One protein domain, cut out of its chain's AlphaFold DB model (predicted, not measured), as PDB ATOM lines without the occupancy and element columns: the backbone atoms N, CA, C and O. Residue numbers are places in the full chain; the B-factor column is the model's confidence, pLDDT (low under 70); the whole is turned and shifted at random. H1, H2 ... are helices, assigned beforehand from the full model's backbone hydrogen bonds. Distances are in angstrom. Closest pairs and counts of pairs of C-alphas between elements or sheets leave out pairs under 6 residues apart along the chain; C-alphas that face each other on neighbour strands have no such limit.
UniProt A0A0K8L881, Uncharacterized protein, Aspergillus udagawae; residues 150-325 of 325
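What this domain is: This is residues 150 to 325 of the 325 residues of an uncharacterized protein of Aspergillus udagawae (UniProt A0A0K8L881). H3, the longest helix, and H5 make the middle of an up-and-down bundle of seven helices, H1 to H7, each running against the one before it in the chain. H1 and H2 pack on H3, H6 and H7 pack on H5, and H4 packs on both H3 and H5; the short H8 follows at the far end of H7. The printed part has 176 residues, with eight named helices in the order H1 to H8 and no named strand; the class is all helix. It is compact, with a radius of gyration of the C-alphas of 15.9 A and spans of 40 by 37 by 24 A.

Where its parts are: Find C-alpha 207 at (85.083, 306.612, 67.205); from there H3 runs 35.2 A to residue 232, with a kink of 37 degrees near residue 214. H2, residues 184 to 202, is 27.7 A long. H1, residues 163 to 180, begins at C-alpha 163 at (92.369, 309.768, 49.932), runs 25.4 A and has a kink of 29 degrees near residue 174. Then read H4, residues 237 to 250, 20.1 A, and H5, residues 261 to 274, 20.2 A. H6, residues 278 to 295, is 25.7 A long, and H7, residues 298 to 313, 22.5 A. H8, residues 315 to 318, ends at C-alpha 318 at (65.443, 318.020, 38.860).

How they stand to each other: Start at the hubs, H3 and H5, which touch four helices each. They touch each other at the C-alphas of Cys 219 and Pro 267, 5.7 A apart and the closest, at a shallow tilt of 34 degrees, only just short of steep. H3 forms a helical hairpin with H2, closest at C-alphas 187 and 224, 5.9 A, and another with H4, closest at C-alphas 222 and 239, 5.5 A. H1 touches residues 216 to 227 of H3 alone, closest at C-alphas 168 and 220, 6.2 A, and runs the same way. Moving outward, H5 and H7 touch at a shallow tilt of 9 degrees, closest at C-alphas 272 and 307, 6.2 A. H6 and H7 are a hairpin, closest at C-alphas 292 and 300, 5.5 A. H8 is close to H7 but not clearly touching, and H1 and H7 are apart. Every O i to N i+4 pair is within hydrogen-bond range in H4, H6 and H7, against 12 of 14 in H1, 13 of 15 in H2, 19 of 22 in H3 and 7 of 10 in H5; H8 is too short for such a pair.

The domain as a whole: The two C-alphas farthest apart, those of Ala 205 and Thr 317, are 45.5 A apart. The printed part has no cut and no long link. In the model, pLDDT is under 70 at residues 150 to 154, 205 to 208, 232 to 236, 259 and 314 to 325.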
ATOM      1  N   SER A 150      96.257 303.628  60.501       54.09
ATOM      2  CA  SER A 150      95.109 304.137  61.260       54.09
ATOM      3  C   SER A 150      94.435 305.316  60.550       54.09
ATOM      4  O   SER A 150      95.061 306.092  59.825       54.09
ATOM      5  N   VAL A 151      93.128 305.480  60.782       55.28
ATOM      6  CA  VAL A 151      92.405 306.739  60.525       55.28
ATOM      7  C   VAL A 151      92.818 307.731  61.617       55.28
ATOM      8  O   VAL A 151      92.005 308.131  62.446       55.28
ATOM      9  N   ASP A 152      94.109 308.051  61.697       53.03
ATOM     10  CA  ASP A 152      94.587 309.019  62.674       53.03
ATOM     11  C   ASP A 152      94.266 310.421  62.171       53.03
ATOM     12  O   ASP A 152      94.697 310.850  61.095       53.03
ATOM     13  N   ALA A 153      93.493 311.132  62.991       54.91
ATOM     14  CA  ALA A 153      92.923 312.461  62.789       54.91
ATOM     15  C   ALA A 153      93.968 313.597  62.719       54.91
ATOM     16  O   ALA A 153      93.683 314.747  63.031       54.91
ATOM     17  N   ASN A 154      95.197 313.302  62.296       63.91
ATOM     18  CA  ASN A 154      96.285 314.271  62.229       63.91
ATOM     19  C   ASN A 154      96.199 315.185  60.999       63.91
ATOM     20  O   ASN A 154      97.141 315.940  60.761       63.91
ATOM     21  N   SER A 155      95.145 315.090  60.176       76.75
ATOM     22  CA  SER A 155      94.876 316.037  59.084       76.75
ATOM     23  C   SER A 155      94.225 317.300  59.650       76.75
ATOM     24  O   SER A 155      93.064 317.236  60.055       76.75
ATOM     25  N   PRO A 156      94.941 318.442  59.686       78.31
ATOM     26  CA  PRO A 156      94.435 319.666  60.301       78.31
ATOM     27  C   PRO A 156      93.216 320.269  59.594       78.31
ATOM     28  O   PRO A 156      92.526 321.074  60.211       78.31
ATOM     29  N   VAL A 157      92.955 319.920  58.325       87.19
ATOM     30  CA  VAL A 157      91.777 320.421  57.592       87.19
ATOM     31  C   VAL A 157      90.749 319.329  57.328       87.19
ATOM     32  O   VAL A 157      89.559 319.546  57.528       87.19
ATOM     33  N   LEU A 158      91.180 318.158  56.853       87.75
ATOM     34  CA  LEU A 158      90.254 317.120  56.388       87.75
ATOM     35  C   LEU A 158      89.733 316.249  57.533       87.75
ATOM     36  O   LEU A 158      88.692 315.607  57.382       87.75
ATOM     37  N   GLY A 159      90.471 316.175  58.647       83.31
ATOM     38  CA  GLY A 159      90.190 315.267  59.764       83.31
ATOM     39  C   GLY A 159      90.398 313.781  59.434       83.31
ATOM     40  O   GLY A 159      90.242 312.929  60.302       83.31
ATOM     41  N   VAL A 160      90.771 313.457  58.192       85.75
ATOM     42  CA  VAL A 160      90.982 312.103  57.653       85.75
ATOM     43  C   VAL A 160      92.110 312.097  56.624       85.75
ATOM     44  O   VAL A 160      92.496 313.161  56.135       85.75
ATOM     45  N   PRO A 161      92.620 310.916  56.225       87.00
ATOM     46  CA  PRO A 161      93.549 310.837  55.111       87.00
ATOM     47  C   PRO A 161      92.974 311.480  53.827       87.00
ATOM     48  O   PRO A 161      91.813 311.220  53.484       87.00
ATOM     49  N   PRO A 162      93.784 312.249  53.068       89.12
ATOM     50  CA  PRO A 162      93.361 312.947  51.844       89.12
ATOM     51  C   PRO A 162      92.671 312.068  50.799       89.12
ATOM     52  O   PRO A 162      91.842 312.547  50.025       89.12
ATOM     53  N   LYS A 163      92.965 310.764  50.819       89.81
ATOM     54  CA  LYS A 163      92.369 309.768  49.932       89.81
ATOM     55  C   LYS A 163      90.839 309.752  49.969       89.81
ATOM     56  O   LYS A 163      90.215 309.560  48.932       89.81
ATOM     57  N   LEU A 164      90.213 310.021  51.120       91.44
ATOM     58  CA  LEU A 164      88.749 310.086  51.179       91.44
ATOM     59  C   LEU A 164      88.200 311.245  50.333       91.44
ATOM     60  O   LEU A 164      87.245 311.066  49.583       91.44
ATOM     61  N   PHE A 165      88.836 312.416  50.393       92.81
ATOM     62  CA  PHE A 165      88.437 313.578  49.595       92.81
ATOM     63  C   PHE A 165      88.764 313.409  48.109       92.81
ATOM     64  O   PHE A 165      88.054 313.959  47.267       92.81
ATOM     65  N   GLN A 166      89.764 312.591  47.770       92.75
ATOM     66  CA  GLN A 166      89.968 312.139  46.396       92.75
ATOM     67  C   GLN A 166      88.773 311.319  45.895       92.75
ATOM     68  O   GLN A 166      88.265 311.595  44.811       92.75
ATOM     69  N   TYR A 167      88.261 310.367  46.685       94.00
ATOM     70  CA  TYR A 167      87.054 309.628  46.305       94.00
ATOM     71  C   TYR A 167      85.844 310.549  46.134       94.00
ATOM     72  O   TYR A 167      85.135 310.436  45.137       94.00
ATOM     73  N   VAL A 168      85.638 311.497  47.054       93.81
ATOM     74  CA  VAL A 168      84.560 312.498  46.960       93.81
ATOM     75  C   VAL A 168      84.654 313.292  45.657       93.81
ATOM     76  O   VAL A 168      83.650 313.439  44.956       93.81
ATOM     77  N   TYR A 169      85.855 313.763  45.312       92.38
ATOM     78  CA  TYR A 169      86.113 314.483  44.069       92.38
ATOM     79  C   TYR A 169      85.786 313.627  42.842       92.38
ATOM     80  O   TYR A 169      84.951 314.014  42.024       92.38
ATOM     81  N   THR A 170      86.386 312.437  42.748       91.94
ATOM     82  CA  THR A 170      86.201 311.510  41.623       91.94
ATOM     83  C   THR A 170      84.731 311.155  41.429       91.94
ATOM     84  O   THR A 170      84.214 311.268  40.322       91.94
ATOM     85  N   ILE A 171      84.023 310.797  42.501       92.19
ATOM     86  CA  ILE A 171      82.608 310.416  42.432       92.19
ATOM     87  C   ILE A 171      81.746 311.606  42.005       92.19
ATOM     88  O   ILE A 171      80.882 311.451  41.145       92.19
ATOM     89  N   SER A 172      82.000 312.801  42.544       89.19
ATOM     90  CA  SER A 172      81.264 314.009  42.144       89.19
ATOM     91  C   SER A 172      81.475 314.329  40.656       89.19
ATOM     92  O   SER A 172      80.526 314.685  39.962       89.19
ATOM     93  N   ARG A 173      82.691 314.119  40.130       86.31
ATOM     94  CA  ARG A 173      82.993 314.271  38.697       86.31
ATOM     95  C   ARG A 173      82.310 313.214  37.833       86.31
ATOM     96  O   ARG A 173      81.755 313.561  36.795       86.31
ATOM     97  N   MET A 174      82.282 311.959  38.278       87.62
ATOM     98  CA  MET A 174      81.532 310.896  37.598       87.62
ATOM     99  C   MET A 174      80.036 311.217  37.523       87.62
ATOM    100  O   MET A 174      79.405 310.915  36.520       87.62
ATOM    101  N   TYR A 175      79.470 311.862  38.547       84.06
ATOM    102  CA  TYR A 175      78.079 312.325  38.525       84.06
ATOM    103  C   TYR A 175      77.823 313.431  37.503       84.06
ATOM    104  O   TYR A 175      76.810 313.385  36.811       84.06
ATOM    105  N   GLN A 176      78.735 314.395  37.382       80.19
ATOM    106  CA  GLN A 176      78.631 315.447  36.365       80.19
ATOM    107  C   GLN A 176      78.733 314.889  34.941       80.19
ATOM    108  O   GLN A 176      78.049 315.369  34.044       80.19
ATOM    109  N   GLN A 177      79.568 313.867  34.745       81.25
ATOM    110  CA  GLN A 177      79.833 313.244  33.443       81.25
ATOM    111  C   GLN A 177      78.935 312.034  33.151       81.25
ATOM    112  O   GLN A 177      79.019 311.460  32.072       81.25
ATOM    113  N   TYR A 178      78.053 311.649  34.081       80.69
ATOM    114  CA  TYR A 178      77.167 310.490  33.941       80.69
ATOM    115  C   TYR A 178      76.396 310.438  32.605       80.69
ATOM    116  O   TYR A 178      76.278 309.339  32.055       80.69
ATOM    117  N   PRO A 179      75.882 311.561  32.050       79.19
ATOM    118  CA  PRO A 179      75.211 311.540  30.749       79.19
ATOM    119  C   PRO A 179      76.070 310.986  29.600       79.19
ATOM    120  O   PRO A 179      75.515 310.439  28.651       79.19
ATOM    121  N   ASP A 180      77.400 311.065  29.710       80.81
ATOM    122  CA  ASP A 180      78.361 310.549  28.726       80.81
ATOM    123  C   ASP A 180      78.676 309.050  28.922       80.81
ATOM    124  O   ASP A 180      79.413 308.445  28.139       80.81
ATOM    125  N   GLY A 181      78.101 308.428  29.956       82.12
ATOM    126  CA  GLY A 181      78.292 307.029  30.324       82.12
ATOM    127  C   GLY A 181      79.082 306.837  31.621       82.12
ATOM    128  O   GLY A 181      79.709 307.749  32.156       82.12
ATOM    129  N   VAL A 182      79.050 305.610  32.148       85.94
ATOM    130  CA  VAL A 182      79.696 305.247  33.420       85.94
ATOM    131  C   VAL A 182      80.539 303.993  33.266       85.94
ATOM    132  O   VAL A 182      80.043 302.946  32.845       85.94
ATOM    133  N   ASP A 183      81.791 304.053  33.723       90.12
ATOM    134  CA  ASP A 183      82.587 302.848  33.949       90.12
ATOM    135  C   ASP A 183      82.145 302.146  35.247       90.12
ATOM    136  O   ASP A 183      82.528 302.498  36.368       90.12
ATOM    137  N   ILE A 184      81.329 301.106  35.085       90.06
ATOM    138  CA  ILE A 184      80.799 300.298  36.189       90.06
ATOM    139  C   ILE A 184      81.885 299.496  36.902       90.06
ATOM    140  O   ILE A 184      81.767 299.246  38.104       90.06
ATOM    141  N   ARG A 185      82.955 299.095  36.205       92.25
ATOM    142  CA  ARG A 185      84.072 298.396  36.854       92.25
ATOM    143  C   ARG A 185      84.797 299.349  37.791       92.25
ATOM    144  O   ARG A 185      85.065 298.971  38.929       92.25
ATOM    145  N   HIS A 186      85.026 300.583  37.345       94.00
ATOM    146  CA  HIS A 186      85.600 301.620  38.192       94.00
ATOM    147  C   HIS A 186      84.708 301.922  39.407       94.00
ATOM    148  O   HIS A 186      85.199 301.893  40.534       94.00
ATOM    149  N   CYS A 187      83.389 302.078  39.215       92.94
ATOM    150  CA  CYS A 187      82.445 302.284  40.323       92.94
ATOM    151  C   CYS A 187      82.524 301.176  41.384       92.94
ATOM    152  O   CYS A 187      82.553 301.460  42.578       92.94
ATOM    153  N   ARG A 188      82.567 299.906  40.955       92.56
ATOM    154  CA  ARG A 188      82.665 298.753  41.864       92.56
ATOM    155  C   ARG A 188      83.997 298.714  42.612       92.56
ATOM    156  O   ARG A 188      84.005 298.358  43.785       92.56
ATOM    157  N   GLY A 189      85.096 299.094  41.957       95.12
ATOM    158  CA  GLY A 189      86.404 299.220  42.604       95.12
ATOM    159  C   GLY A 189      86.392 300.268  43.719       95.12
ATOM    160  O   GLY A 189      86.780 299.972  44.845       95.12
ATOM    161  N   LEU A 190      85.848 301.457  43.431       95.06
ATOM    162  CA  LEU A 190      85.692 302.524  44.424       95.06
ATOM    163  C   LEU A 190      84.771 302.112  45.584       95.06
ATOM    164  O   LEU A 190      85.056 302.418  46.739       95.06
ATOM    165  N   GLU A 191      83.678 301.396  45.301       94.44
ATOM    166  CA  GLU A 191      82.753 300.914  46.335       94.44
ATOM    167  C   GLU A 191      83.435 299.909  47.273       94.44
ATOM    168  O   GLU A 191      83.305 300.021  48.494       94.44
ATOM    169  N   GLN A 192      84.229 298.987  46.718       93.50
ATOM    170  CA  GLN A 192      85.006 298.029  47.499       93.50
ATOM    171  C   GLN A 192      86.049 298.725  48.380       93.50
ATOM    172  O   GLN A 192      86.216 298.345  49.541       93.50
ATOM    173  N   ASP A 193      86.736 299.741  47.855       93.69
ATOM    174  CA  ASP A 193      87.682 300.530  48.639       93.69
ATOM    175  C   ASP A 193      86.980 301.261  49.788       93.69
ATOM    176  O   ASP A 193      87.437 301.181  50.927       93.69
ATOM    177  N   LEU A 194      85.824 301.885  49.541       93.31
ATOM    178  CA  LEU A 194      85.033 302.562  50.576       93.31
ATOM    179  C   LEU A 194      84.493 301.609  51.650       93.31
ATOM    180  O   LEU A 194      84.400 302.006  52.805       93.31
ATOM    181  N   ARG A 195      84.210 300.338  51.340       91.94
ATOM    182  CA  ARG A 195      83.891 299.341  52.384       91.94
ATOM    183  C   ARG A 195      85.064 299.068  53.319       91.94
ATOM    184  O   ARG A 195      84.857 298.798  54.496       91.94
ATOM    185  N   ARG A 196      86.304 299.132  52.822       90.12
ATOM    186  CA  ARG A 196      87.496 298.947  53.672       90.12
ATOM    187  C   ARG A 196      87.653 300.088  54.672       90.12
ATOM    188  O   ARG A 196      88.195 299.865  55.752       90.12
ATOM    189  N   TRP A 197      87.142 301.278  54.352       88.69
ATOM    190  CA  TRP A 197      87.113 302.397  55.291       88.69
ATOM    191  C   TRP A 197      86.249 302.123  56.516       88.69
ATOM    192  O   TRP A 197      86.642 302.543  57.598       88.69
ATOM    193  N   ASP A 198      85.150 301.374  56.390       83.06
ATOM    194  CA  ASP A 198      84.328 300.999  57.548       83.06
ATOM    195  C   ASP A 198      85.158 300.193  58.566       83.06
ATOM    196  O   ASP A 198      85.136 300.483  59.764       83.06
ATOM    197  N   THR A 199      85.978 299.249  58.090       82.00
ATOM    198  CA  THR A 199      86.894 298.465  58.936       82.00
ATOM    199  C   THR A 199      87.994 299.332  59.551       82.00
ATOM    200  O   THR A 199      88.286 299.202  60.739       82.00
ATOM    201  N   LEU A 200      88.594 300.235  58.765       80.69
ATOM    202  CA  LEU A 200      89.639 301.147  59.249       80.69
ATOM    203  C   LEU A 200      89.104 302.107  60.322       80.69
ATOM    204  O   LEU A 200      89.768 302.350  61.326       80.69
ATOM    205  N   MET A 201      87.889 302.625  60.132       82.25
ATOM    206  CA  MET A 201      87.223 303.520  61.076       82.25
ATOM    207  C   MET A 201      86.746 302.796  62.336       82.25
ATOM    208  O   MET A 201      86.754 303.392  63.408       82.25
ATOM    209  N   ALA A 202      86.346 301.526  62.250       78.56
ATOM    210  CA  ALA A 202      85.982 300.737  63.428       78.56
ATOM    211  C   ALA A 202      87.182 300.461  64.354       78.56
ATOM    212  O   ALA A 202      86.999 300.297  65.556       78.56
ATOM    213  N   GLY A 203      88.400 300.432  63.802       72.38
ATOM    214  CA  GLY A 203      89.639 300.220  64.552       72.38
ATOM    215  C   GLY A 203      90.245 301.472  65.198       72.38
ATOM    216  O   GLY A 203      91.306 301.357  65.809       72.38
ATOM    217  N   THR A 204      89.636 302.661  65.062       71.44
ATOM    218  CA  THR A 204      90.192 303.896  65.648       71.44
ATOM    219  C   THR A 204      89.954 303.988  67.159       71.44
ATOM    220  O   THR A 204      88.936 303.524  67.670       71.44
ATOM    221  N   ALA A 205      90.851 304.675  67.870       61.66
ATOM    222  CA  ALA A 205      90.735 304.912  69.309       61.66
ATOM    223  C   ALA A 205      89.661 305.954  69.690       61.66
ATOM    224  O   ALA A 205      89.204 305.960  70.829       61.66
ATOM    225  N   ALA A 206      89.243 306.822  68.756       69.06
ATOM    226  CA  ALA A 206      88.275 307.901  68.994       69.06
ATOM    227  C   ALA A 206      87.075 307.840  68.018       69.06
ATOM    228  O   ALA A 206      86.944 308.686  67.131       69.06
ATOM    229  N   PRO A 207      86.183 306.840  68.148       66.50
ATOM    230  CA  PRO A 207      85.083 306.612  67.205       66.50
ATOM    231  C   PRO A 207      84.033 307.735  67.174       66.50
ATOM    232  O   PRO A 207      83.319 307.860  66.175       66.50
ATOM    233  N   GLU A 208      83.951 308.544  68.234       67.75
ATOM    234  CA  GLU A 208      83.038 309.689  68.375       67.75
ATOM    235  C   GLU A 208      83.395 310.835  67.413       67.75
ATOM    236  O   GLU A 208      82.514 311.466  66.836       67.75
ATOM    237  N   LEU A 209      84.690 311.030  67.132       72.50
ATOM    238  CA  LEU A 209      85.185 312.053  66.201       72.50
ATOM    239  C   LEU A 209      84.998 311.667  64.725       72.50
ATOM    240  O   LEU A 209      85.297 312.452  63.826       72.50
ATOM    241  N   LEU A 210      84.502 310.457  64.447       79.81
ATOM    242  CA  LEU A 210      84.357 309.938  63.088       79.81
ATOM    243  C   LEU A 210      82.967 310.136  62.477       79.81
ATOM    244  O   LEU A 210      82.741 309.648  61.371       79.81
ATOM    245  N   ALA A 211      82.036 310.830  63.137       87.06
ATOM    246  CA  ALA A 211      80.696 311.048  62.579       87.06
ATOM    247  C   ALA A 211      80.751 311.704  61.183       87.06
ATOM    248  O   ALA A 211      80.167 311.192  60.229       87.06
ATOM    249  N   GLY A 212      81.535 312.777  61.035       89.06
ATOM    250  CA  GLY A 212      81.758 313.449  59.752       89.06
ATOM    251  C   GLY A 212      82.415 312.549  58.691       89.06
ATOM    252  O   GLY A 212      81.822 312.327  57.635       89.06
ATOM    253  N   PRO A 213      83.592 311.965  58.959       90.25
ATOM    254  CA  PRO A 213      84.229 310.981  58.081       90.25
ATOM    255  C   PRO A 213      83.322 309.835  57.618       90.25
ATOM    256  O   PRO A 213      83.284 309.506  56.429       90.25
ATOM    257  N   LYS A 214      82.552 309.245  58.538       92.12
ATOM    258  CA  LYS A 214      81.595 308.173  58.229       92.12
ATOM    259  C   LYS A 214      80.480 308.667  57.312       92.12
ATOM    260  O   LYS A 214      80.111 307.956  56.381       92.12
ATOM    261  N   LEU A 215      79.982 309.890  57.519       94.44
ATOM    262  CA  LEU A 215      79.012 310.508  56.612       94.44
ATOM    263  C   LEU A 215      79.573 310.646  55.192       94.44
ATOM    264  O   LEU A 215      78.869 310.310  54.241       94.44
ATOM    265  N   TYR A 216      80.833 311.060  55.033       94.56
ATOM    266  CA  TYR A 216      81.484 311.119  53.720       94.56
ATOM    267  C   TYR A 216      81.578 309.743  53.049       94.56
ATOM    268  O   TYR A 216      81.229 309.623  51.874       94.56
ATOM    269  N   VAL A 217      81.982 308.698  53.783       95.38
ATOM    270  CA  VAL A 217      82.039 307.320  53.258       95.38
ATOM    271  C   VAL A 217      80.655 306.832  52.833       95.38
ATOM    272  O   VAL A 217      80.491 306.355  51.710       95.38
ATOM    273  N   LEU A 218      79.643 306.983  53.690       95.94
ATOM    274  CA  LEU A 218      78.277 306.553  53.386       95.94
ATOM    275  C   LEU A 218      77.708 307.302  52.179       95.94
ATOM    276  O   LEU A 218      77.163 306.673  51.276       95.94
ATOM    277  N   CYS A 219      77.889 308.621  52.110       96.06
ATOM    278  CA  CYS A 219      77.414 309.435  50.991       96.06
ATOM    279  C   CYS A 219      78.131 309.086  49.679       96.06
ATOM    280  O   CYS A 219      77.483 308.947  48.643       96.06
ATOM    281  N   ALA A 220      79.443 308.844  49.713       95.75
ATOM    282  CA  ALA A 220      80.190 308.358  48.554       95.75
ATOM    283  C   ALA A 220      79.661 306.995  48.066       95.75
ATOM    284  O   ALA A 220      79.443 306.802  46.867       95.75
ATOM    285  N   ARG A 221      79.370 306.070  48.989       95.50
ATOM    286  CA  ARG A 221      78.769 304.765  48.669       95.50
ATOM    287  C   ARG A 221      77.347 304.898  48.121       95.50
ATOM    288  O   ARG A 221      77.019 304.194  47.168       95.50
ATOM    289  N   ILE A 222      76.520 305.793  48.665       94.56
ATOM    290  CA  ILE A 222      75.170 306.096  48.151       94.56
ATOM    291  C   ILE A 222      75.255 306.524  46.685       94.56
ATOM    292  O   ILE A 222      74.583 305.953  45.825       94.56
ATOM    293  N   LEU A 223      76.129 307.488  46.395       92.50
ATOM    294  CA  LEU A 223      76.334 307.999  45.048       92.50
ATOM    295  C   LEU A 223      76.823 306.903  44.089       92.50
ATOM    296  O   LEU A 223      76.236 306.725  43.022       92.50
ATOM    297  N   LEU A 224      77.835 306.119  44.458       93.06
ATOM    298  CA  LEU A 224      78.323 305.025  43.610       93.06
ATOM    299  C   LEU A 224      77.245 303.982  43.309       93.06
ATOM    300  O   LEU A 224      77.085 303.581  42.157       93.06
ATOM    301  N   ASN A 225      76.480 303.564  44.319       91.38
ATOM    302  CA  ASN A 225      75.419 302.576  44.123       91.38
ATOM    303  C   ASN A 225      74.302 303.111  43.224       91.38
ATOM    304  O   ASN A 225      73.800 302.372  42.380       91.38
ATOM    305  N   ARG A 226      73.985 304.404  43.312       89.19
ATOM    306  CA  ARG A 226      73.075 305.064  42.370       89.19
ATOM    307  C   ARG A 226      73.628 305.103  40.935       89.19
ATOM    308  O   ARG A 226      72.866 304.835  40.014       89.19
ATOM    309  N   LEU A 227      74.925 305.359  40.715       88.44
ATOM    310  CA  LEU A 227      75.525 305.282  39.365       88.44
ATOM    311  C   LEU A 227      75.453 303.860  38.796       88.44
ATOM    312  O   LEU A 227      75.107 303.671  37.632       88.44
ATOM    313  N   ILE A 228      75.741 302.856  39.630       88.31
ATOM    314  CA  ILE A 228      75.663 301.439  39.251       88.31
ATOM    315  C   ILE A 228      74.218 301.045  38.915       88.31
ATOM    316  O   ILE A 228      73.990 300.360  37.918       88.31
ATOM    317  N   TYR A 229      73.250 301.495  39.719       84.50
ATOM    318  CA  TYR A 229      71.818 301.293  39.493       84.50
ATOM    319  C   TYR A 229      71.382 301.870  38.144       84.50
ATOM    320  O   TYR A 229      70.802 301.154  37.327       84.50
ATOM    321  N   LEU A 230      71.702 303.145  37.898       79.69
ATOM    322  CA  LEU A 230      71.258 303.878  36.713       79.69
ATOM    323  C   LEU A 230      71.766 303.248  35.407       79.69
ATOM    324  O   LEU A 230      71.068 303.284  34.399       79.69
ATOM    325  N   ALA A 231      72.938 302.614  35.439       77.12
ATOM    326  CA  ALA A 231      73.499 301.903  34.294       77.12
ATOM    327  C   ALA A 231      73.075 300.423  34.186       77.12
ATOM    328  O   ALA A 231      73.300 299.804  33.146       77.12
ATOM    329  N   GLY A 232      72.526 299.827  35.253       66.88
ATOM    330  CA  GLY A 232      72.370 298.373  35.392       66.88
ATOM    331  C   GLY A 232      70.952 297.844  35.636       66.88
ATOM    332  O   GLY A 232      70.788 296.625  35.639       66.88
ATOM    333  N   ASN A 233      69.937 298.697  35.843       58.59
ATOM    334  CA  ASN A 233      68.536 298.297  36.093       58.59
ATOM    335  C   ASN A 233      68.334 297.273  37.251       58.59
ATOM    336  O   ASN A 233      67.394 296.478  37.223       58.59
ATOM    337  N   GLN A 234      69.199 297.253  38.275       56.97
ATOM    338  CA  GLN A 234      69.026 296.417  39.488       56.97
ATOM    339  C   GLN A 234      68.285 297.169  40.604       56.97
ATOM    340  O   GLN A 234      68.147 298.361  40.484       56.97
ATOM    341  N   GLN A 235      67.783 296.528  41.670       56.75
ATOM    342  CA  GLN A 235      66.948 297.181  42.706       56.75
ATOM    343  C   GLN A 235      67.691 298.136  43.673       56.75
ATOM    344  O   GLN A 235      68.830 297.894  44.059       56.75
ATOM    345  N   ASP A 236      66.966 299.163  44.146       69.44
ATOM    346  CA  ASP A 236      67.423 300.323  44.946       69.44
ATOM    347  C   ASP A 236      67.534 300.080  46.476       69.44
ATOM    348  O   ASP A 236      67.752 300.995  47.272       69.44
ATOM    349  N   HIS A 237      67.370 298.835  46.942       78.38
ATOM    350  CA  HIS A 237      67.279 298.538  48.383       78.38
ATOM    351  C   HIS A 237      68.536 298.936  49.175       78.38
ATOM    352  O   HIS A 237      68.426 299.419  50.301       78.38
ATOM    353  N   LEU A 238      69.721 298.796  48.571       87.44
ATOM    354  CA  LEU A 238      70.992 299.127  49.217       87.44
ATOM    355  C   LEU A 238      71.158 300.637  49.455       87.44
ATOM    356  O   LEU A 238      71.711 301.044  50.472       87.44
ATOM    357  N   VAL A 239      70.669 301.482  48.543       89.88
ATOM    358  CA  VAL A 239      70.739 302.943  48.708       89.88
ATOM    359  C   VAL A 239      69.866 303.378  49.882       89.88
ATOM    360  O   VAL A 239      70.312 304.169  50.709       89.88
ATOM    361  N   SER A 240      68.660 302.817  50.003       91.00
ATOM    362  CA  SER A 240      67.745 303.109  51.114       91.00
ATOM    363  C   SER A 240      68.333 302.725  52.481       91.00
ATOM    364  O   SER A 240      68.206 303.478  53.454       91.00
ATOM    365  N   GLU A 241      69.033 301.588  52.556       93.00
ATOM    366  CA  GLU A 241      69.751 301.154  53.760       93.00
ATOM    367  C   GLU A 241      70.885 302.125  54.119       93.00
ATOM    368  O   GLU A 241      70.956 302.610  55.250       93.00
ATOM    369  N   LEU A 242      71.729 302.482  53.144       94.75
ATOM    370  CA  LEU A 242      72.833 303.422  53.350       94.75
ATOM    371  C   LEU A 242      72.343 304.811  53.780       94.75
ATOM    372  O   LEU A 242      72.930 305.409  54.683       94.75
ATOM    373  N   VAL A 243      71.259 305.313  53.177       95.31
ATOM    374  CA  VAL A 243      70.617 306.573  53.586       95.31
ATOM    375  C   VAL A 243      70.129 306.467  55.026       95.31
ATOM    376  O   VAL A 243      70.412 307.357  55.821       95.31
ATOM    377  N   SER A 244      69.465 305.369  55.396       94.88
ATOM    378  CA  SER A 244      68.975 305.166  56.766       94.88
ATOM    379  C   SER A 244      70.122 305.175  57.785       94.88
ATOM    380  O   SER A 244      70.027 305.855  58.806       94.88
ATOM    381  N   HIS A 245      71.237 304.497  57.492       94.44
ATOM    382  CA  HIS A 245      72.433 304.523  58.341       94.44
ATOM    383  C   HIS A 245      73.049 305.922  58.448       94.44
ATOM    384  O   HIS A 245      73.409 306.359  59.541       94.44
ATOM    385  N   ALA A 246      73.140 306.651  57.337       95.81
ATOM    386  CA  ALA A 246      73.671 308.008  57.345       95.81
ATOM    387  C   ALA A 246      72.768 308.969  58.132       95.81
ATOM    388  O   ALA A 246      73.274 309.788  58.895       95.81
ATOM    389  N   MET A 247      71.444 308.834  58.033       96.69
ATOM    390  CA  MET A 247      70.501 309.656  58.796       96.69
ATOM    391  C   MET A 247      70.625 309.451  60.311       96.69
ATOM    392  O   MET A 247      70.474 310.414  61.057       96.69
ATOM    393  N   VAL A 248      70.975 308.244  60.775       94.69
ATOM    394  CA  VAL A 248      71.292 307.999  62.197       94.69
ATOM    395  C   VAL A 248      72.530 308.781  62.647       94.69
ATOM    396  O   VAL A 248      72.583 309.222  63.789       94.69
ATOM    397  N   LEU A 249      73.521 308.994  61.777       93.75
ATOM    398  CA  LEU A 249      74.662 309.859  62.100       93.75
ATOM    399  C   LEU A 249      74.269 311.338  62.078       93.75
ATOM    400  O   LEU A 249      74.712 312.098  62.931       93.75
ATOM    401  N   VAL A 250      73.404 311.749  61.144       95.25
ATOM    402  CA  VAL A 250      72.897 313.131  61.072       95.25
ATOM    403  C   VAL A 250      72.173 313.535  62.360       95.25
ATOM    404  O   VAL A 250      72.315 314.673  62.802       95.25
ATOM    405  N   THR A 251      71.432 312.630  63.006       93.75
ATOM    406  CA  THR A 251      70.759 312.936  64.284       93.75
ATOM    407  C   THR A 251      71.717 313.083  65.466       93.75
ATOM    408  O   THR A 251      71.319 313.637  66.486       93.75
ATOM    409  N   GLN A 252      72.959 312.615  65.340       91.69
ATOM    410  CA  GLN A 252      73.985 312.721  66.381       91.69
ATOM    411  C   GLN A 252      74.778 314.028  66.297       91.69
ATOM    412  O   GLN A 252      75.456 314.377  67.262       91.69
ATOM    413  N   LEU A 253      74.692 314.745  65.171       92.06
ATOM    414  CA  LEU A 253      75.372 316.023  64.986       92.06
ATOM    415  C   LEU A 253      74.798 317.088  65.918       92.06
ATOM    416  O   LEU A 253      73.583 317.165  66.136       92.06
ATOM    417  N   GLN A 254      75.686 317.930  66.431       91.31
ATOM    418  CA  GLN A 254      75.382 318.980  67.388       91.31
ATOM    419  C   GLN A 254      75.810 320.332  66.814       91.31
ATOM    420  O   GLN A 254      76.934 320.765  67.051       91.31
ATOM    421  N   PRO A 255      74.917 321.060  66.120       90.56
ATOM    422  CA  PRO A 255      75.273 322.301  65.432       90.56
ATOM    423  C   PRO A 255      75.962 323.377  66.277       90.56
ATOM    424  O   PRO A 255      76.718 324.186  65.751       90.56
ATOM    425  N   ALA A 256      75.698 323.402  67.586       86.00
ATOM    426  CA  ALA A 256      76.309 324.349  68.517       86.00
ATOM    427  C   ALA A 256      77.730 323.954  68.969       86.00
ATOM    428  O   ALA A 256      78.435 324.792  69.523       86.00
ATOM    429  N   GLN A 257      78.133 322.695  68.780       85.19
ATOM    430  CA  GLN A 257      79.447 322.168  69.179       85.19
ATOM    431  C   GLN A 257      80.311 321.823  67.961       85.19
ATOM    432  O   GLN A 257      81.516 322.073  67.953       85.19
ATOM    433  N   ASP A 258      79.686 321.318  66.900       80.81
ATOM    434  CA  ASP A 258      80.308 321.022  65.620       80.81
ATOM    435  C   ASP A 258      80.488 322.328  64.823       80.81
ATOM    436  O   ASP A 258      79.709 322.669  63.940       80.81
ATOM    437  N   TYR A 259      81.528 323.109  65.114       63.34
ATOM    438  CA  TYR A 259      81.735 324.411  64.451       63.34
ATOM    439  C   TYR A 259      82.006 324.327  62.933       63.34
ATOM    440  O   TYR A 259      82.000 325.340  62.234       63.34
ATOM    441  N   PHE A 260      82.204 323.126  62.385       78.69
ATOM    442  CA  PHE A 260      82.537 322.895  60.981       78.69
ATOM    443  C   PHE A 260      81.295 322.716  60.098       78.69
ATOM    444  O   PHE A 260      81.202 321.741  59.359       78.69
ATOM    445  N   ALA A 261      80.345 323.656  60.133       85.44
ATOM    446  CA  ALA A 261      79.121 323.578  59.326       85.44
ATOM    447  C   ALA A 261      79.422 323.225  57.858       85.44
ATOM    448  O   ALA A 261      78.906 322.249  57.322       85.44
ATOM    449  N   GLU A 262      80.339 323.947  57.212       87.62
ATOM    450  CA  GLU A 262      80.680 323.717  55.804       87.62
ATOM    451  C   GLU A 262      81.169 322.288  55.497       87.62
ATOM    452  O   GLU A 262      80.914 321.785  54.399       87.62
ATOM    453  N   TYR A 263      81.788 321.605  56.463       90.44
ATOM    454  CA  TYR A 263      82.224 320.212  56.333       90.44
ATOM    455  C   TYR A 263      81.054 319.255  56.067       90.44
ATOM    456  O   TYR A 263      81.196 318.277  55.341       90.44
ATOM    457  N   TYR A 264      79.857 319.558  56.574       93.25
ATOM    458  CA  TYR A 264      78.675 318.714  56.379       93.25
ATOM    459  C   TYR A 264      77.865 319.058  55.125       93.25
ATOM    460  O   TYR A 264      76.935 318.330  54.780       93.25
ATOM    461  N   SER A 265      78.222 320.127  54.405       92.06
ATOM    462  CA  SER A 265      77.447 320.605  53.250       92.06
ATOM    463  C   SER A 265      77.310 319.565  52.130       92.06
ATOM    464  O   SER A 265      76.207 319.342  51.629       92.06
ATOM    465  N   TRP A 266      78.406 318.891  51.764       93.44
ATOM    466  CA  TRP A 266      78.398 317.866  50.718       93.44
ATOM    467  C   TRP A 266      77.619 316.606  51.144       93.44
ATOM    468  O   TRP A 266      76.700 316.226  50.415       93.44
ATOM    469  N   PRO A 267      77.873 315.993  52.323       95.50
ATOM    470  CA  PRO A 267      77.060 314.871  52.794       95.50
ATOM    471  C   PRO A 267      75.563 315.194  52.876       95.50
ATOM    472  O   PRO A 267      74.733 314.412  52.417       95.50
ATOM    473  N   PHE A 268      75.198 316.366  53.403       95.88
ATOM    474  CA  PHE A 268      73.797 316.765  53.506       95.88
ATOM    475  C   PHE A 268      73.130 316.931  52.142       95.88
ATOM    476  O   PHE A 268      71.989 316.510  51.975       95.88
ATOM    477  N   LEU A 269      73.826 317.474  51.143       93.69
ATOM    478  CA  LEU A 269      73.290 317.538  49.786       93.69
ATOM    479  C   LEU A 269      73.032 316.138  49.208       93.69
ATOM    480  O   LEU A 269      71.962 315.880  48.650       93.69
ATOM    481  N   VAL A 270      73.984 315.215  49.369       93.75
ATOM    482  CA  VAL A 270      73.828 313.828  48.908       93.75
ATOM    483  C   VAL A 270      72.623 313.169  49.575       93.75
ATOM    484  O   VAL A 270      71.768 312.613  48.887       93.75
ATOM    485  N   LEU A 271      72.499 313.279  50.897       95.56
ATOM    486  CA  LEU A 271      71.363 312.713  51.623       95.56
ATOM    487  C   LEU A 271      70.049 313.367  51.215       95.56
ATOM    488  O   LEU A 271      69.088 312.663  50.927       95.56
ATOM    489  N   GLY A 272      70.004 314.692  51.102       93.62
ATOM    490  CA  GLY A 272      68.791 315.402  50.716       93.62
ATOM    491  C   GLY A 272      68.310 315.046  49.308       93.62
ATOM    492  O   GLY A 272      67.104 314.962  49.070       93.62
ATOM    493  N   THR A 273      69.234 314.750  48.390       90.12
ATOM    494  CA  THR A 273      68.901 314.295  47.030       90.12
ATOM    495  C   THR A 273      68.539 312.810  46.933       90.12
ATOM    496  O   THR A 273      68.013 312.377  45.904       90.12
ATOM    497  N   CYS A 274      68.799 312.025  47.981       90.06
ATOM    498  CA  CYS A 274      68.477 310.596  48.056       90.06
ATOM    499  C   CYS A 274      67.343 310.279  49.050       90.06
ATOM    500  O   CYS A 274      66.796 309.181  49.021       90.06
ATOM    501  N   ALA A 275      66.967 311.221  49.918       89.44
ATOM    502  CA  ALA A 275      65.947 311.030  50.941       89.44
ATOM    503  C   ALA A 275      64.541 310.912  50.330       89.44
ATOM    504  O   ALA A 275      63.983 311.860  49.758       89.44
ATOM    505  N   GLU A 276      63.935 309.738  50.499       86.56
ATOM    506  CA  GLU A 276      62.579 309.456  50.023       86.56
ATOM    507  C   GLU A 276      61.508 309.787  51.062       86.56
ATOM    508  O   GLU A 276      60.431 310.270  50.710       86.56
ATOM    509  N   LYS A 277      61.810 309.566  52.347       91.62
ATOM    510  CA  LYS A 277      60.870 309.776  53.450       91.62
ATOM    511  C   LYS A 277      60.815 311.249  53.838       91.62
ATOM    512  O   LYS A 277      61.842 311.907  53.995       91.62
ATOM    513  N   GLN A 278      59.605 311.748  54.079       92.62
ATOM    514  CA  GLN A 278      59.403 313.120  54.549       92.62
ATOM    515  C   GLN A 278      60.058 313.371  55.917       92.62
ATOM    516  O   GLN A 278      60.578 314.459  56.146       92.62
ATOM    517  N   SER A 279      60.087 312.360  56.794       94.75
ATOM    518  CA  SER A 279      60.763 312.425  58.097       94.75
ATOM    519  C   SER A 279      62.253 312.731  57.960       94.75
ATOM    520  O   SER A 279      62.777 313.589  58.662       94.75
ATOM    521  N   ASP A 280      62.928 312.075  57.015       94.88
ATOM    522  CA  ASP A 280      64.375 312.206  56.834       94.88
ATOM    523  C   ASP A 280      64.716 313.604  56.306       94.88
ATOM    524  O   ASP A 280      65.656 314.244  56.775       94.88
ATOM    525  N   ARG A 281      63.884 314.130  55.395       95.25
ATOM    526  CA  ARG A 281      63.994 315.508  54.890       95.25
ATOM    527  C   ARG A 281      63.822 316.540  55.999       95.25
ATOM    528  O   ARG A 281      64.566 317.515  56.039       95.25
ATOM    529  N   GLN A 282      62.866 316.326  56.903       96.25
ATOM    530  CA  GLN A 282      62.636 317.212  58.048       96.25
ATOM    531  C   GLN A 282      63.816 317.203  59.022       96.25
ATOM    532  O   GLN A 282      64.253 318.272  59.440       96.25
ATOM    533  N   ILE A 283      64.362 316.023  59.342       96.44
ATOM    534  CA  ILE A 283      65.559 315.894  60.188       96.44
ATOM    535  C   ILE A 283      66.738 316.639  59.558       96.44
ATOM    536  O   ILE A 283      67.414 317.419  60.228       96.44
ATOM    537  N   LEU A 284      66.966 316.428  58.261       96.69
ATOM    538  CA  LEU A 284      68.067 317.055  57.542       96.69
ATOM    539  C   LEU A 284      67.928 318.584  57.502       96.69
ATOM    540  O   LEU A 284      68.896 319.288  57.779       96.69
ATOM    541  N   LEU A 285      66.729 319.104  57.217       96.31
ATOM    542  CA  LEU A 285      66.460 320.545  57.263       96.31
ATOM    543  C   LEU A 285      66.690 321.129  58.653       96.31
ATOM    544  O   LEU A 285      67.312 322.181  58.760       96.31
ATOM    545  N   ALA A 286      66.216 320.453  59.702       96.44
ATOM    546  CA  ALA A 286      66.405 320.913  61.072       96.44
ATOM    547  C   ALA A 286      67.898 321.029  61.419       96.44
ATOM    548  O   ALA A 286      68.310 322.023  62.012       96.44
ATOM    549  N   GLN A 287      68.721 320.068  60.983       96.06
ATOM    550  CA  GLN A 287      70.172 320.130  61.164       96.06
ATOM    551  C   GLN A 287      70.807 321.269  60.358       96.06
ATOM    552  O   GLN A 287      71.543 322.074  60.925       96.06
ATOM    553  N   ILE A 288      70.484 321.402  59.067       95.69
ATOM    554  CA  ILE A 288      70.981 322.500  58.215       95.69
ATOM    555  C   ILE A 288      70.649 323.869  58.828       95.69
ATOM    556  O   ILE A 288      71.517 324.739  58.919       95.69
ATOM    557  N   GLN A 289      69.408 324.053  59.284       94.56
ATOM    558  CA  GLN A 289      68.961 325.277  59.946       94.56
ATOM    559  C   GLN A 289      69.674 325.492  61.281       94.56
ATOM    560  O   GLN A 289      70.078 326.617  61.565       94.56
ATOM    561  N   GLY A 290      69.880 324.434  62.067       94.12
ATOM    562  CA  GLY A 290      70.654 324.492  63.305       94.12
ATOM    563  C   GLY A 290      72.087 324.970  63.065       94.12
ATOM    564  O   GLY A 290      72.547 325.886  63.744       94.12
ATOM    565  N   PHE A 291      72.776 324.425  62.056       93.44
ATOM    566  CA  PHE A 291      74.127 324.866  61.690       93.44
ATOM    567  C   PHE A 291      74.134 326.312  61.205       93.44
ATOM    568  O   PHE A 291      74.993 327.090  61.618       93.44
ATOM    569  N   TRP A 292      73.169 326.703  60.370       90.56
ATOM    570  CA  TRP A 292      73.023 328.093  59.943       90.56
ATOM    571  C   TRP A 292      72.825 329.040  61.133       90.56
ATOM    572  O   TRP A 292      73.501 330.060  61.213       90.56
ATOM    573  N   GLN A 293      71.955 328.697  62.083       89.44
ATOM    574  CA  GLN A 293      71.694 329.515  63.270       89.44
ATOM    575  C   GLN A 293      72.914 329.622  64.190       89.44
ATOM    576  O   GLN A 293      73.175 330.696  64.725       89.44
ATOM    577  N   ALA A 294      73.665 328.531  64.361       89.19
ATOM    578  CA  ALA A 294      74.834 328.499  65.235       89.19
ATOM    579  C   ALA A 294      76.062 329.203  64.635       89.19
ATOM    580  O   ALA A 294      76.853 329.785  65.372       89.19
ATOM    581  N   THR A 295      76.232 329.149  63.309       85.50
ATOM    582  CA  THR A 295      77.483 329.567  62.643       85.50
ATOM    583  C   THR A 295      77.328 330.733  61.674       85.50
ATOM    584  O   THR A 295      78.332 331.268  61.214       85.50
ATOM    585  N   ASN A 296      76.096 331.115  61.317       82.88
ATOM    586  CA  ASN A 296      75.811 332.092  60.262       82.88
ATOM    587  C   ASN A 296      76.535 331.750  58.935       82.88
ATOM    588  O   ASN A 296      76.936 332.622  58.164       82.88
ATOM    589  N   ASN A 297      76.710 330.450  58.654       84.69
ATOM    590  CA  ASN A 297      77.414 329.947  57.476       84.69
ATOM    591  C   ASN A 297      76.530 329.946  56.212       84.69
ATOM    592  O   ASN A 297      75.629 329.114  56.065       84.69
ATOM    593  N   GLY A 298      76.803 330.839  55.255       83.38
ATOM    594  CA  GLY A 298      75.947 330.995  54.072       83.38
ATOM    595  C   GLY A 298      75.827 329.747  53.190       83.38
ATOM    596  O   GLY A 298      74.808 329.595  52.516       83.38
ATOM    597  N   THR A 299      76.785 328.811  53.237       86.62
ATOM    598  CA  THR A 299      76.674 327.515  52.544       86.62
ATOM    599  C   THR A 299      75.475 326.715  53.048       86.62
ATOM    600  O   THR A 299      74.752 326.147  52.232       86.62
ATOM    601  N   MET A 300      75.197 326.724  54.356       90.94
ATOM    602  CA  MET A 300      74.021 326.041  54.911       90.94
ATOM    603  C   MET A 300      72.714 326.679  54.458       90.94
ATOM    604  O   MET A 300      71.786 325.973  54.063       90.94
ATOM    605  N   ARG A 301      72.659 328.013  54.405       89.19
ATOM    606  CA  ARG A 301      71.486 328.719  53.879       89.19
ATOM    607  C   ARG A 301      71.246 328.416  52.396       89.19
ATOM    608  O   ARG A 301      70.104 328.218  51.987       89.19
ATOM    609  N   ARG A 302      72.308 328.353  51.584       87.50
ATOM    610  CA  ARG A 302      72.203 327.930  50.176       87.50
ATOM    611  C   ARG A 302      71.690 326.505  50.058       87.50
ATOM    612  O   ARG A 302      70.796 326.252  49.258       87.50
ATOM    613  N   LEU A 303      72.234 325.596  50.861       90.81
ATOM    614  CA  LEU A 303      71.858 324.189  50.842       90.81
ATOM    615  C   LEU A 303      70.377 323.984  51.186       90.81
ATOM    616  O   LEU A 303      69.692 323.231  50.497       90.81
ATOM    617  N   GLU A 304      69.866 324.693  52.195       92.88
ATOM    618  CA  GLU A 304      68.439 324.713  52.535       92.88
ATOM    619  C   GLU A 304      67.580 325.109  51.323       92.88
ATOM    620  O   GLU A 304      66.621 324.411  50.979       92.88
ATOM    621  N   ASN A 305      67.951 326.196  50.639       89.06
ATOM    622  CA  ASN A 305      67.236 326.681  49.458       89.06
ATOM    623  C   ASN A 305      67.283 325.666  48.302       89.06
ATOM    624  O   ASN A 305      66.255 325.411  47.669       89.06
ATOM    625  N   MET A 306      68.451 325.069  48.040       87.88
ATOM    626  CA  MET A 306      68.640 324.063  46.985       87.88
ATOM    627  C   MET A 306      67.778 322.823  47.229       87.88
ATOM    628  O   MET A 306      67.044 322.397  46.339       87.88
ATOM    629  N   LEU A 307      67.817 322.264  48.443       91.25
ATOM    630  CA  LEU A 307      67.058 321.061  48.788       91.25
ATOM    631  C   LEU A 307      65.551 321.318  48.833       91.25
ATOM    632  O   LEU A 307      64.775 320.506  48.332       91.25
ATOM    633  N   THR A 308      65.125 322.469  49.358       90.81
ATOM    634  CA  THR A 308      63.705 322.851  49.350       90.81
ATOM    635  C   THR A 308      63.190 322.948  47.917       90.81
ATOM    636  O   THR A 308      62.181 322.327  47.587       90.81
ATOM    637  N   THR A 309      63.933 323.635  47.042       87.56
ATOM    638  CA  THR A 309      63.596 323.758  45.615       87.56
ATOM    639  C   THR A 309      63.561 322.393  44.928       87.56
ATOM    640  O   THR A 309      62.654 322.129  44.130       87.56
ATOM    641  N   TYR A 310      64.505 321.504  45.258       85.06
ATOM    642  CA  TYR A 310      64.536 320.141  44.736       85.06
ATOM    643  C   TYR A 310      63.266 319.366  45.082       85.06
ATOM    644  O   TYR A 310      62.651 318.745  44.214       85.06
ATOM    645  N   TRP A 311      62.861 319.402  46.352       88.75
ATOM    646  CA  TRP A 311      61.722 318.624  46.823       88.75
ATOM    647  C   TRP A 311      60.379 319.180  46.345       88.75
ATOM    648  O   TRP A 311      59.452 318.393  46.149       88.75
ATOM    649  N   THR A 312      60.263 320.494  46.123       86.25
ATOM    650  CA  THR A 312      59.021 321.121  45.638       86.25
ATOM    651  C   THR A 312      58.841 321.027  44.125       86.25
ATOM    652  O   THR A 312      57.708 320.937  43.662       86.25
ATOM    653  N   SER A 313      59.924 321.038  43.341       76.25
ATOM    654  CA  SER A 313      59.842 321.101  41.868       76.25
ATOM    655  C   SER A 313      59.548 319.756  41.189       76.25
ATOM    656  O   SER A 313      59.289 319.728  39.989       76.25
ATOM    657  N   GLY A 314      59.536 318.646  41.938       58.12
ATOM    658  CA  GLY A 314      59.323 317.295  41.410       58.12
ATOM    659  C   GLY A 314      60.575 316.680  40.761       58.12
ATOM    660  O   GLY A 314      61.446 317.372  40.240       58.12
ATOM    661  N   LYS A 315      60.685 315.339  40.784       54.19
ATOM    662  CA  LYS A 315      61.874 314.598  40.295       54.19
ATOM    663  C   LYS A 315      62.162 314.806  38.786       54.19
ATOM    664  O   LYS A 315      63.309 314.628  38.389       54.19
ATOM    665  N   SER A 316      61.181 315.205  37.960       46.03
ATOM    666  CA  SER A 316      61.310 315.263  36.485       46.03
ATOM    667  C   SER A 316      62.023 316.507  35.935       46.03
ATOM    668  O   SER A 316      62.689 316.412  34.910       46.03
ATOM    669  N   THR A 317      61.955 317.657  36.607       41.69
ATOM    670  CA  THR A 317      62.753 318.864  36.281       41.69
ATOM    671  C   THR A 317      64.122 318.849  36.958       41.69
ATOM    672  O   THR A 317      65.052 319.522  36.510       41.69
ATOM    673  N   ALA A 318      64.257 318.058  38.022       41.06
ATOM    674  CA  ALA A 318      65.443 318.020  38.860       41.06
ATOM    675  C   ALA A 318      66.441 316.896  38.537       41.06
ATOM    676  O   ALA A 318      67.615 317.017  38.888       41.06
ATOM    677  N   GLN A 319      66.019 315.837  37.832       41.31
ATOM    678  CA  GLN A 319      66.936 314.815  37.303       41.31
ATOM    679  C   GLN A 319      67.991 315.400  36.355       41.31
ATOM    680  O   GLN A 319      69.086 314.855  36.277       41.31
ATOM    681  N   ASN A 320      67.703 316.536  35.715       41.34
ATOM    682  CA  ASN A 320      68.654 317.198  34.829       41.34
ATOM    683  C   ASN A 320      69.632 318.142  35.548       41.34
ATOM    684  O   ASN A 320      70.569 318.595  34.908       41.34
ATOM    685  N   ASN A 321      69.433 318.481  36.832       49.47
ATOM    686  CA  ASN A 321      69.855 319.816  37.273       49.47
ATOM    687  C   ASN A 321      70.375 319.985  38.716       49.47
ATOM    688  O   ASN A 321      70.691 321.106  39.065       49.47
ATOM    689  N   LEU A 322      70.526 318.971  39.579       48.78
ATOM    690  CA  LEU A 322      71.154 319.213  40.910       48.78
ATOM    691  C   LEU A 322      72.668 319.071  40.978       48.78
ATOM    692  O   LEU A 322      73.267 319.482  41.964       48.78
ATOM    693  N   TRP A 323      73.271 318.525  39.930       45.59
ATOM    694  CA  TRP A 323      74.723 318.525  39.741       45.59
ATOM    695  C   TRP A 323      75.157 319.527  38.650       45.59
ATOM    696  O   TRP A 323      76.329 319.547  38.283       45.59
ATOM    697  N   LEU A 324      74.200 320.310  38.119       36.69
ATOM    698  CA  LEU A 324      74.336 321.252  36.992       36.69
ATOM    699  C   LEU A 324      73.564 322.589  37.195       36.69
ATOM    700  O   LEU A 324      73.521 323.401  36.272       36.69
ATOM    701  N   MET A 325      72.941 322.820  38.363       31.36
ATOM    702  CA  MET A 325      72.517 324.153  38.849       31.36
ATOM    703  C   MET A 325      73.592 324.734  39.763       31.36
ATOM    704  O   MET A 325      73.490 325.937  40.069       31.36
TER     705      MET A 325